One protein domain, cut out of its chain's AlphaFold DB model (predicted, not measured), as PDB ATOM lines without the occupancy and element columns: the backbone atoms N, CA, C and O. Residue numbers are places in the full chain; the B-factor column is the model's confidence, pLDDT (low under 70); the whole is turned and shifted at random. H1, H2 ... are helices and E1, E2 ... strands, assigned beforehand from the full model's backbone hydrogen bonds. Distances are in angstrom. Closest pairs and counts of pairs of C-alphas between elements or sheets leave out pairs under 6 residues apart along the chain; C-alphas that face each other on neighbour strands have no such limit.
ATOM      1  N   LEU A   7      37.944 -10.782 -38.317       91.62
ATOM      2  CA  LEU A   7      38.861 -11.829 -38.773       91.62
ATOM      3  C   LEU A   7      39.836 -12.241 -37.667       91.62
ATOM      4  O   LEU A   7      40.060 -13.426 -37.454       91.62
ATOM      5  N   GLU A   8      40.407 -11.282 -36.945       92.62
ATOM      6  CA  GLU A   8      41.325 -11.577 -35.843       92.62
ATOM      7  C   GLU A   8      40.613 -12.303 -34.692       92.62
ATOM      8  O   GLU A   8      41.162 -13.260 -34.154       92.62
ATOM      9  N   ALA A   9      39.378 -11.915 -34.361       91.25
ATOM     10  CA  ALA A   9      38.553 -12.616 -33.377       91.25
ATOM     11  C   ALA A   9      38.268 -14.066 -33.802       91.25
ATOM     12  O   ALA A   9      38.401 -14.982 -32.990       91.25
ATOM     13  N   PHE A  10      37.948 -14.287 -35.082       92.00
ATOM     14  CA  PHE A  10      37.783 -15.629 -35.636       92.00
ATOM     15  C   PHE A  10      39.080 -16.441 -35.554       92.00
ATOM     16  O   PHE A  10      39.065 -17.559 -35.048       92.00
ATOM     17  N   LEU A  11      40.211 -15.880 -35.996       92.50
ATOM     18  CA  LEU A  11      41.502 -16.568 -35.959       92.50
ATOM     19  C   LEU A  11      41.896 -16.937 -34.530       92.50
ATOM     20  O   LEU A  11      42.366 -18.045 -34.297       92.50
ATOM     21  N   GLN A  12      41.669 -16.048 -33.562       92.00
ATOM     22  CA  GLN A  12      41.929 -16.335 -32.153       92.00
ATOM     23  C   GLN A  12      41.059 -17.474 -31.618       92.00
ATOM     24  O   GLN A  12      41.569 -18.311 -30.878       92.00
ATOM     25  N   ALA A  13      39.780 -17.525 -31.995       90.44
ATOM     26  CA  ALA A  13      38.872 -18.595 -31.590       90.44
ATOM     27  C   ALA A  13      39.186 -19.935 -32.277       90.44
ATOM     28  O   ALA A  13      39.057 -20.984 -31.656       90.44
ATOM     29  N   ALA A  14      39.614 -19.904 -33.542       89.62
ATOM     30  CA  ALA A  14      39.912 -21.092 -34.342       89.62
ATOM     31  C   ALA A  14      41.343 -21.629 -34.168       89.62
ATOM     32  O   ALA A  14      41.664 -22.701 -34.689       89.62
ATOM     33  N   THR A  15      42.213 -20.891 -33.470       90.88
ATOM     34  CA  THR A  15      43.587 -21.321 -33.198       90.88
ATOM     35  C   THR A  15      43.600 -22.319 -32.037       90.88
ATOM     36  O   THR A  15      43.240 -21.948 -30.915       90.88
ATOM     37  N   PRO A  16      44.080 -23.554 -32.256       89.31
ATOM     38  CA  PRO A  16      44.116 -24.567 -31.217       89.31
ATOM     39  C   PRO A  16      45.138 -24.189 -30.145       89.31
ATOM     40  O   PRO A  16      46.273 -23.801 -30.433       89.31
ATOM     41  N   ARG A  17      44.740 -24.323 -28.879       89.19
ATOM     42  CA  ARG A  17      45.612 -24.126 -27.715       89.19
ATOM     43  C   ARG A  17      45.992 -25.479 -27.144       89.19
ATOM     44  O   ARG A  17      45.260 -26.035 -26.333       89.19
ATOM     45  N   LEU A  18      47.125 -26.000 -27.597       89.56
ATOM     46  CA  LEU A  18      47.591 -27.330 -27.218       89.56
ATOM     47  C   LEU A  18      48.600 -27.278 -26.066       89.56
ATOM     48  O   LEU A  18      49.397 -26.334 -25.993       89.56
ATOM     49  N   PRO A  19      48.591 -28.282 -25.174       88.75
ATOM     50  CA  PRO A  19      49.630 -28.430 -24.171       88.75
ATOM     51  C   PRO A  19      50.953 -28.807 -24.846       88.75
ATOM     52  O   PRO A  19      51.026 -29.738 -25.647       88.75
ATOM     53  N   TRP A  20      52.013 -28.091 -24.491       88.88
ATOM     54  CA  TRP A  20      53.368 -28.454 -24.889       88.88
ATOM     55  C   TRP A  20      53.941 -29.470 -23.907       88.88
ATOM     56  O   TRP A  20      53.694 -29.406 -22.700       88.88
ATOM     57  N   ARG A  21      54.695 -30.425 -24.438       88.00
ATOM     58  CA  ARG A  21      55.355 -31.486 -23.687       88.00
ATOM     59  C   ARG A  21      56.841 -31.441 -24.002       88.00
ATOM     60  O   ARG A  21      57.224 -31.262 -25.153       88.00
ATOM     61  N   SER A  22      57.656 -31.706 -22.992       85.00
ATOM     62  CA  SER A  22      59.097 -31.874 -23.149       85.00
ATOM     63  C   SER A  22      59.447 -33.355 -23.050       85.00
ATOM     64  O   SER A  22      58.904 -34.072 -22.204       85.00
ATOM     65  N   ALA A  23      60.318 -33.850 -23.922       81.94
ATOM     66  CA  ALA A  23      60.883 -35.190 -23.798       81.94
ATOM     67  C   ALA A  23      62.353 -35.193 -24.196       81.94
ATOM     68  O   ALA A  23      62.770 -34.450 -25.086       81.94
ATOM     69  N   THR A  24      63.117 -36.075 -23.553       78.75
ATOM     70  CA  THR A  24      64.516 -36.299 -23.899       78.75
ATOM     71  C   THR A  24      64.628 -36.834 -25.325       78.75
ATOM     72  O   THR A  24      63.845 -37.699 -25.730       78.75
ATOM     73  N   MET A  25      65.631 -36.363 -26.068       66.19
ATOM     74  CA  MET A  25      65.962 -36.819 -27.426       66.19
ATOM     75  C   MET A  25      66.072 -38.346 -27.538       66.19
ATOM     76  O   MET A  25      65.711 -38.911 -28.567       66.19
ATOM     77  N   GLU A  26      66.498 -39.027 -26.469       67.50
ATOM     78  CA  GLU A  26      66.571 -40.491 -26.389       67.50
ATOM     79  C   GLU A  26      65.240 -41.192 -26.691       67.50
ATOM     80  O   GLU A  26      65.236 -42.317 -27.182       67.50
ATOM     81  N   ARG A  27      64.096 -40.543 -26.447       66.50
ATOM     82  CA  ARG A  27      62.777 -41.108 -26.764       66.50
ATOM     83  C   ARG A  27      62.492 -41.145 -28.270       66.50
ATOM     84  O   ARG A  27      61.589 -41.853 -28.702       66.50
ATOM     85  N   PHE A  28      63.262 -40.398 -29.059       68.50
ATOM     86  CA  PHE A  28      63.142 -40.272 -30.512       68.50
ATOM     87  C   PHE A  28      64.305 -40.955 -31.258       68.50
ATOM     88  O   PHE A  28      64.605 -40.598 -32.401       68.50
ATOM     89  N   GLN A  29      64.968 -41.930 -30.614       57.19
ATOM     90  CA  GLN A  29      66.033 -42.752 -31.201       57.19
ATOM     91  C   GLN A  29      65.635 -43.266 -32.597       57.19
ATOM     92  O   GLN A  29      64.655 -43.991 -32.745       57.19
ATOM     93  N   GLY A  30      66.394 -42.864 -33.624       58.25
ATOM     94  CA  GLY A  30      66.156 -43.223 -35.031       58.25
ATOM     95  C   GLY A  30      65.953 -42.028 -35.969       58.25
ATOM     96  O   GLY A  30      66.146 -42.168 -37.175       58.25
ATOM     97  N   ALA A  31      65.635 -40.841 -35.442       57.81
ATOM     98  CA  ALA A  31      65.637 -39.607 -36.227       57.81
ATOM     99  C   ALA A  31      67.056 -38.999 -36.275       57.81
ATOM    100  O   ALA A  31      67.709 -38.919 -35.231       57.81
ATOM    101  N   PRO A  32      67.557 -38.542 -37.440       55.19
ATOM    102  CA  PRO A  32      68.832 -37.837 -37.507       55.19
ATOM    103  C   PRO A  32      68.814 -36.620 -36.574       55.19
ATOM    104  O   PRO A  32      67.868 -35.831 -36.603       55.19
ATOM    105  N   SER A  33      69.874 -36.423 -35.785       57.22
ATOM    106  CA  SER A  33      70.023 -35.253 -34.898       57.22
ATOM    107  C   SER A  33      69.946 -33.914 -35.645       57.22
ATOM    108  O   SER A  33      69.675 -32.882 -35.044       57.22
ATOM    109  N   SER A  34      70.135 -33.931 -36.968       58.44
ATOM    110  CA  SER A  34      70.001 -32.781 -37.863       58.44
ATOM    111  C   SER A  34      68.555 -32.364 -38.165       58.44
ATOM    112  O   SER A  34      68.349 -31.243 -38.628       58.44
ATOM    113  N   VAL A  35      67.555 -33.224 -37.920       62.28
ATOM    114  CA  VAL A  35      66.130 -32.901 -38.142       62.28
ATOM    115  C   VAL A  35      65.615 -31.937 -37.073       62.28
ATOM    116  O   VAL A  35      64.805 -31.053 -37.359       62.28
ATOM    117  N   TRP A  36      66.116 -32.066 -35.847       63.25
ATOM    118  CA  TRP A  36      65.694 -31.248 -34.720       63.25
ATOM    119  C   TRP A  36      66.534 -29.972 -34.668       63.25
ATOM    120  O   TRP A  36      67.624 -29.917 -34.104       63.25
ATOM    121  N   GLN A  37      66.037 -28.919 -35.318       62.22
ATOM    122  CA  GLN A  37      66.659 -27.599 -35.256       62.22
ATOM    123  C   GLN A  37      66.397 -26.976 -33.887       62.22
ATOM    124  O   GLN A  37      65.363 -26.351 -33.653       62.22
ATOM    125  N   HIS A  38      67.347 -27.137 -32.972       61.62
ATOM    126  CA  HIS A  38      67.312 -26.428 -31.700       61.62
ATOM    127  C   HIS A  38      67.636 -24.942 -31.939       61.62
ATOM    128  O   HIS A  38      68.659 -24.633 -32.560       61.62
ATOM    129  N   PRO A  39      66.802 -24.003 -31.455       58.12
ATOM    130  CA  PRO A  39      67.186 -22.600 -31.359       58.12
ATOM    131  C   PRO A  39      68.490 -22.473 -30.560       58.12
ATOM    132  O   PRO A  39      68.666 -23.172 -29.557       58.12
ATOM    133  N   GLU A  40      69.396 -21.593 -30.990       57.12
ATOM    134  CA  GLU A  40      70.652 -21.345 -30.274       57.12
ATOM    135  C   GLU A  40      70.369 -21.002 -28.799       57.12
ATOM    136  O   GLU A  40      69.506 -20.180 -28.494       57.12
ATOM    137  N   GLY A  41      71.065 -21.677 -27.878       55.66
ATOM    138  CA  GLY A  41      70.930 -21.464 -26.432       55.66
ATOM    139  C   GLY A  41      69.932 -22.366 -25.692       55.66
ATOM    140  O   GLY A  41      69.797 -22.219 -24.480       55.66
ATOM    141  N   LYS A  42      69.251 -23.313 -26.358       61.03
ATOM    142  CA  LYS A  42      68.408 -24.321 -25.678       61.03
ATOM    143  C   LYS A  42      69.160 -25.624 -25.390       61.03
ATOM    144  O   LYS A  42      70.086 -25.989 -26.114       61.03
ATOM    145  N   ASN A  43      68.739 -26.319 -24.328       61.44
ATOM    146  CA  ASN A  43      69.263 -27.634 -23.963       61.44
ATOM    147  C   ASN A  43      69.113 -28.597 -25.155       61.44
ATOM    148  O   ASN A  43      68.001 -28.803 -25.642       61.44
ATOM    149  N   LYS A  44      70.232 -29.151 -25.634       65.31
ATOM    150  CA  LYS A  44      70.269 -30.062 -26.791       65.31
ATOM    151  C   LYS A  44      69.619 -31.412 -26.491       65.31
ATOM    152  O   LYS A  44      69.318 -32.152 -27.419       65.31
ATOM    153  N   ASP A  45      69.375 -31.703 -25.217       70.81
ATOM    154  CA  ASP A  45      68.921 -33.020 -24.785       70.81
ATOM    155  C   ASP A  45      67.393 -33.149 -24.737       70.81
ATOM    156  O   ASP A  45      66.897 -34.266 -24.617       70.81
ATOM    157  N   ALA A  46      66.633 -32.051 -24.861       75.69
ATOM    158  CA  ALA A  46      65.169 -32.057 -24.780       75.69
ATOM    159  C   ALA A  46      64.501 -31.375 -25.985       75.69
ATOM    160  O   ALA A  46      64.938 -30.321 -26.454       75.69
ATOM    161  N   VAL A  47      63.412 -31.976 -26.466       79.38
ATOM    162  CA  VAL A  47      62.582 -31.464 -27.564       79.38
ATOM    163  C   VAL A  47      61.182 -31.173 -27.043       79.38
ATOM    164  O   VAL A  47      60.571 -32.004 -26.369       79.38
ATOM    165  N   GLU A  48      60.677 -29.995 -27.398       84.69
ATOM    166  CA  GLU A  48      59.284 -29.619 -27.184       84.69
ATOM    167  C   GLU A  48      58.420 -30.169 -28.320       84.69
ATOM    168  O   GLU A  48      58.727 -29.980 -29.498       84.69
ATOM    169  N   TYR A  49      57.328 -30.834 -27.968       85.00
ATOM    170  CA  TYR A  49      56.381 -31.414 -28.910       85.00
ATOM    171  C   TYR A  49      54.951 -31.297 -28.377       85.00
ATOM    172  O   TYR A  49      54.719 -31.059 -27.193       85.00
ATOM    173  N   PHE A  50      53.984 -31.499 -29.261       90.12
ATOM    174  CA  PHE A  50      52.581 -31.721 -28.921       90.12
ATOM    175  C   PHE A  50      52.113 -32.995 -29.628       90.12
ATOM    176  O   PHE A  50      52.705 -33.398 -30.636       90.12
ATOM    177  N   ALA A  51      51.079 -33.658 -29.112       89.56
ATOM    178  CA  ALA A  51      50.549 -34.843 -29.776       89.56
ATOM    179  C   ALA A  51      49.552 -34.446 -30.874       89.56
ATOM    180  O   ALA A  51      48.644 -33.647 -30.651       89.56
ATOM    181  N   LEU A  52      49.672 -35.050 -32.061       89.81
ATOM    182  CA  LEU A  52      48.694 -34.847 -33.140       89.81
ATOM    183  C   LEU A  52      47.288 -35.332 -32.754       89.81
ATOM    184  O   LEU A  52      46.309 -34.796 -33.261       89.81
ATOM    185  N   SER A  53      47.177 -36.302 -31.842       89.56
ATOM    186  CA  SER A  53      45.887 -36.730 -31.292       89.56
ATOM    187  C   SER A  53      45.187 -35.602 -30.532       89.56
ATOM    188  O   SER A  53      44.003 -35.391 -30.742       89.56
ATOM    189  N   GLU A  54      45.920 -34.821 -29.729       90.25
ATOM    190  CA  GLU A  54      45.369 -33.677 -28.983       90.25
ATOM    191  C   GLU A  54      44.898 -32.569 -29.940       90.25
ATOM    192  O   GLU A  54      43.862 -31.943 -29.719       90.25
ATOM    193  N   LEU A  55      45.627 -32.355 -31.045       89.75
ATOM    194  CA  LEU A  55      45.187 -31.463 -32.123       89.75
ATOM    195  C   LEU A  55      43.876 -31.953 -32.750       89.75
ATOM    196  O   LEU A  55      42.964 -31.159 -32.970       89.75
ATOM    197  N   TRP A  56      43.782 -33.249 -33.046       89.12
ATOM    198  CA  TRP A  56      42.592 -33.837 -33.657       89.12
ATOM    199  C   TRP A  56      41.376 -33.765 -32.725       89.12
ATOM    200  O   TRP A  56      40.293 -33.371 -33.152       89.12
ATOM    201  N   GLU A  57      41.562 -34.084 -31.444       87.50
ATOM    202  CA  GLU A  57      40.529 -34.000 -30.408       87.50
ATOM    203  C   GLU A  57      40.000 -32.569 -30.236       87.50
ATOM    204  O   GLU A  57      38.786 -32.377 -30.164       87.50
ATOM    205  N   HIS A  58      40.874 -31.554 -30.275       87.50
ATOM    206  CA  HIS A  58      40.460 -30.146 -30.222       87.50
ATOM    207  C   HIS A  58      39.467 -29.779 -31.342       87.50
ATOM    208  O   HIS A  58      38.487 -29.058 -31.122       87.50
ATOM    209  N   TYR A  59      39.702 -30.284 -32.556       88.94
ATOM    210  CA  TYR A  59      38.794 -30.054 -33.678       88.94
ATOM    211  C   TYR A  59      37.566 -30.962 -33.658       88.94
ATOM    212  O   TYR A  59      36.520 -30.554 -34.153       88.94
ATOM    213  N   ALA A  60      37.638 -32.150 -33.055       88.38
ATOM    214  CA  ALA A  60      36.481 -33.030 -32.923       88.38
ATOM    215  C   ALA A  60      35.344 -32.343 -32.143       88.38
ATOM    216  O   ALA A  60      34.214 -32.291 -32.626       88.38
ATOM    217  N   GLU A  61      35.651 -31.734 -30.996       85.31
ATOM    218  CA  GLU A  61      34.659 -31.018 -30.183       85.31
ATOM    219  C   GLU A  61      34.118 -29.772 -30.898       85.31
ATOM    220  O   GLU A  61      32.905 -29.597 -31.042       85.31
ATOM    221  N   SER A  62      35.013 -28.921 -31.406       85.69
ATOM    222  CA  SER A  62      34.614 -27.679 -32.078       85.69
ATOM    223  C   SER A  62      33.886 -27.919 -33.406       85.69
ATOM    224  O   SER A  62      33.049 -27.104 -33.786       85.69
ATOM    225  N   SER A  63      34.113 -29.052 -34.077       86.56
ATOM    226  CA  SER A  63      33.339 -29.456 -35.259       86.56
ATOM    227  C   SER A  63      31.915 -29.922 -34.931       86.56
ATOM    228  O   SER A  63      31.033 -29.829 -35.780       86.56
ATOM    229  N   ALA A  64      31.662 -30.393 -33.705       87.06
ATOM    230  CA  ALA A  64      30.331 -30.810 -33.269       87.06
ATOM    231  C   ALA A  64      29.495 -29.627 -32.757       87.06
ATOM    232  O   ALA A  64      28.319 -29.506 -33.095       87.06
ATOM    233  N   TYR A  65      30.104 -28.750 -31.953       86.62
ATOM    234  CA  TYR A  65      29.393 -27.658 -31.273       86.62
ATOM    235  C   TYR A  65      29.554 -26.288 -31.943       86.62
ATOM    236  O   TYR A  65      28.757 -25.380 -31.702       86.62
ATOM    237  N   GLY A  66      30.560 -26.128 -32.800       91.06
ATOM    238  CA  GLY A  66      30.957 -24.837 -33.345       91.06
ATOM    239  C   GLY A  66      31.777 -23.988 -32.366       91.06
ATOM    240  O   GLY A  66      31.829 -24.214 -31.159       91.06
ATOM    241  N   LEU A  67      32.429 -22.973 -32.918       91.75
ATOM    242  CA  LEU A  67      33.205 -21.953 -32.233       91.75
ATOM    243  C   LEU A  67      32.366 -20.691 -32.086       91.75
ATOM    244  O   LEU A  67      31.954 -20.097 -33.084       91.75
ATOM    245  N   ALA A  68      32.161 -20.255 -30.850       92.31
ATOM    246  CA  ALA A  68      31.557 -18.969 -30.547       92.31
ATOM    247  C   ALA A  68      32.569 -17.837 -30.792       92.31
ATOM    248  O   ALA A  68      33.580 -17.733 -30.098       92.31
ATOM    249  N   VAL A  69      32.288 -16.973 -31.767       93.31
ATOM    250  CA  VAL A  69      33.155 -15.854 -32.148       93.31
ATOM    251  C   VAL A  69      32.421 -14.530 -31.929       93.31
ATOM    252  O   VAL A  69      31.324 -14.353 -32.462       93.31
ATOM    253  N   PRO A  70      32.996 -13.576 -31.175       91.94
ATOM    254  CA  PRO A  70      32.437 -12.238 -31.062       91.94
ATOM    255  C   PRO A  70      32.699 -11.460 -32.358       91.94
ATOM    256  O   PRO A  70      33.843 -11.172 -32.705       91.94
ATOM    257  N   VAL A  71      31.632 -11.106 -33.066       89.81
ATOM    258  CA  VAL A  71      31.668 -10.374 -34.334       89.81
ATOM    259  C   VAL A  71      31.020  -9.009 -34.126       89.81
ATOM    260  O   VAL A  71      29.948  -8.896 -33.534       89.81
ATOM    261  N   ARG A  72      31.682  -7.951 -34.595       88.56
ATOM    262  CA  ARG A  72      31.131  -6.593 -34.621       88.56
ATOM    263  C   ARG A  72      30.290  -6.424 -35.874       88.56
ATOM    264  O   ARG A  72      30.797  -6.645 -36.977       88.56
ATOM    265  N   ASP A  73      29.044  -6.016 -35.693       81.19
ATOM    266  CA  ASP A  73      28.187  -5.629 -36.805       81.19
ATOM    267  C   ASP A  73      28.688  -4.311 -37.423       81.19
ATOM    268  O   ASP A  73      29.181  -3.426 -36.718       81.19
ATOM    269  N   ALA A  74      28.587  -4.192 -38.746       69.56
ATOM    270  CA  ALA A  74      29.032  -3.027 -39.510       69.56
ATOM    271  C   ALA A  74      28.040  -1.845 -39.442       69.56
ATOM    272  O   ALA A  74      28.260  -0.820 -40.085       69.56
ATOM    273  N   GLY A  75      26.940  -1.991 -38.693       67.81
ATOM    274  CA  GLY A  75      25.919  -0.963 -38.509       67.81
ATOM    275  C   GLY A  75      26.333   0.209 -37.606       67.81
ATOM    276  O   GLY A  75      27.292   0.147 -36.841       67.81
ATOM    277  N   ASP A  76      25.532   1.277 -37.666       58.91
ATOM    278  CA  ASP A  76      25.731   2.586 -37.005       58.91
ATOM    279  C   ASP A  76      25.864   2.514 -35.466       58.91
ATOM    280  O   ASP A  76      26.447   3.375 -34.809       58.91
ATOM    281  N   ARG A  77      25.375   1.426 -34.865       66.19
ATOM    282  CA  ARG A  77      25.664   1.041 -33.482       66.19
ATOM    283  C   ARG A  77      26.525  -0.207 -33.554       66.19
ATOM    284  O   ARG A  77      26.000  -1.264 -33.877       66.19
ATOM    285  N   ALA A  78      27.819  -0.096 -33.269       69.25
ATOM    286  CA  ALA A  78      28.759  -1.218 -33.259       69.25
ATOM    287  C   ALA A  78      28.407  -2.247 -32.162       69.25
ATOM    288  O   ALA A  78      29.051  -2.308 -31.111       69.25
ATOM    289  N   VAL A  79      27.353  -3.031 -32.387       83.50
ATOM    290  CA  VAL A  79      26.896  -4.113 -31.516       83.50
ATOM    291  C   VAL A  79      27.809  -5.316 -31.731       83.50
ATOM    292  O   VAL A  79      28.142  -5.674 -32.863       83.50
ATOM    293  N   VAL A  80      28.243  -5.925 -30.629       87.88
ATOM    294  CA  VAL A  80      28.987  -7.187 -30.648       87.88
ATOM    295  C   VAL A  80      27.982  -8.323 -30.504       87.88
ATOM    296  O   VAL A  80      27.264  -8.378 -29.506       87.88
ATOM    297  N   THR A  81      27.963  -9.233 -31.472       90.75
ATOM    298  CA  THR A  81      27.107 -10.424 -31.476       90.75
ATOM    299  C   THR A  81      27.976 -11.676 -31.524       90.75
ATOM    300  O   THR A  81      29.017 -11.690 -32.178       90.75
ATOM    301  N   THR A  82      27.559 -12.742 -30.844       92.38
ATOM    302  CA  THR A  82      28.235 -14.043 -30.926       92.38
ATOM    303  C   THR A  82      27.733 -14.818 -32.140       92.38
ATOM    304  O   THR A  82      26.560 -15.182 -32.204       92.38
ATOM    305  N   GLN A  83      28.625 -15.110 -33.083       92.06
ATOM    306  CA  GLN A  83      28.353 -15.968 -34.233       92.06
ATOM    307  C   GLN A  83      29.051 -17.318 -34.054       92.06
ATOM    308  O   GLN A  83      30.206 -17.366 -33.639       92.06
ATOM    309  N   HIS A  84      28.352 -18.411 -34.371       92.56
ATOM    310  CA  HIS A  84      28.898 -19.763 -34.269       92.56
ATOM    311  C   HIS A  84      29.416 -20.231 -35.633       92.56
ATOM    312  O   HIS A  84      28.672 -20.223 -36.612       92.56
ATOM    313  N   PHE A  85      30.684 -20.639 -35.691       91.44
ATOM    314  CA  PHE A  85      31.337 -21.166 -36.893       91.44
ATOM    315  C   PHE A  85      31.790 -22.601 -36.664       91.44
ATOM    316  O   PHE A  85      32.371 -22.885 -35.628       91.44
ATOM    317  N   VAL A  86      31.590 -23.500 -37.624       91.00
ATOM    318  CA  VAL A  86      31.965 -24.911 -37.459       91.00
ATOM    319  C   VAL A  86      33.271 -25.201 -38.208       91.00
ATOM    320  O   VAL A  86      33.245 -25.300 -39.438       91.00
TER     321      VAL A  86
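AT A GLANCE: This is residues 7 to 86 of the 110 residues of an uncharacterized protein of Hordeum vulgare subsp. vulgare (UniProt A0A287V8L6). Two small sheets of two strands lie at opposite ends of a drawn-out model; the helix H3 and the link of residues 15 to 20 both bridge the distance between them. At one end H1 packs on the hairpin E3 and E4, while at the other H2 and a wide loop, residues 29 to 45, follow E1 and lead to E2. The 80 printed residues include three named helices and four named strands, in the order H1 E1 H2 E2 H3 E3 E4, and the class is mixed, helices and strands. Both sheets, E3 - E4 and E1 - E2, are antiparallel. The whole is extended, with a radius of gyration of the C-alphas of 19.4 A and spans of 59 by 30 by 16 A, only just flat.

IN THESE COORDINATES: E3 is residues 67 to 72, 15.7 A long, and E4 is residues 80 to 85, 15.5 A. H1, residues 7 to 14, begins at C-alpha 7 (38.861, -11.829, -38.773) and measures 10.3 A. H3, residues 52 to 65, measures 20.7 A and ends at C-alpha 65 (29.393, -27.658, -31.273). E1 is residues 21 to 24, H2 residues 25 to 28 and E2 residues 46 to 49.

HOW THE PARTS SIT: E3 and E4 form an antiparallel hairpin at 145 degrees, with N 69 and O 83 2.8 A apart. H1 touches E3, closest at the C-alphas of Phe 10 and Val 69, 5.8 A. H1 and E4 are near each other, with 5 pairs of C-alphas within 10 A. H3 touches no helix, and is only just apart from E4, closest 8.5 A. E1 and E2 are antiparallel at 146 degrees, with N 21 and O 49 2.8 A apart. Every O i to N i+4 pair is within hydrogen-bond range in H1 and H3; H2 is too short for one.

THE WHOLE: The C-alphas farthest apart, of Gly 30 and Asp 76, are 61.1 A apart. The printed part has no cut, and the link from H2 to E2 is long, 17 residues. Mean pLDDT of the printed part is 80.0; residues 25 to 44 and 74 to 78 are under 70.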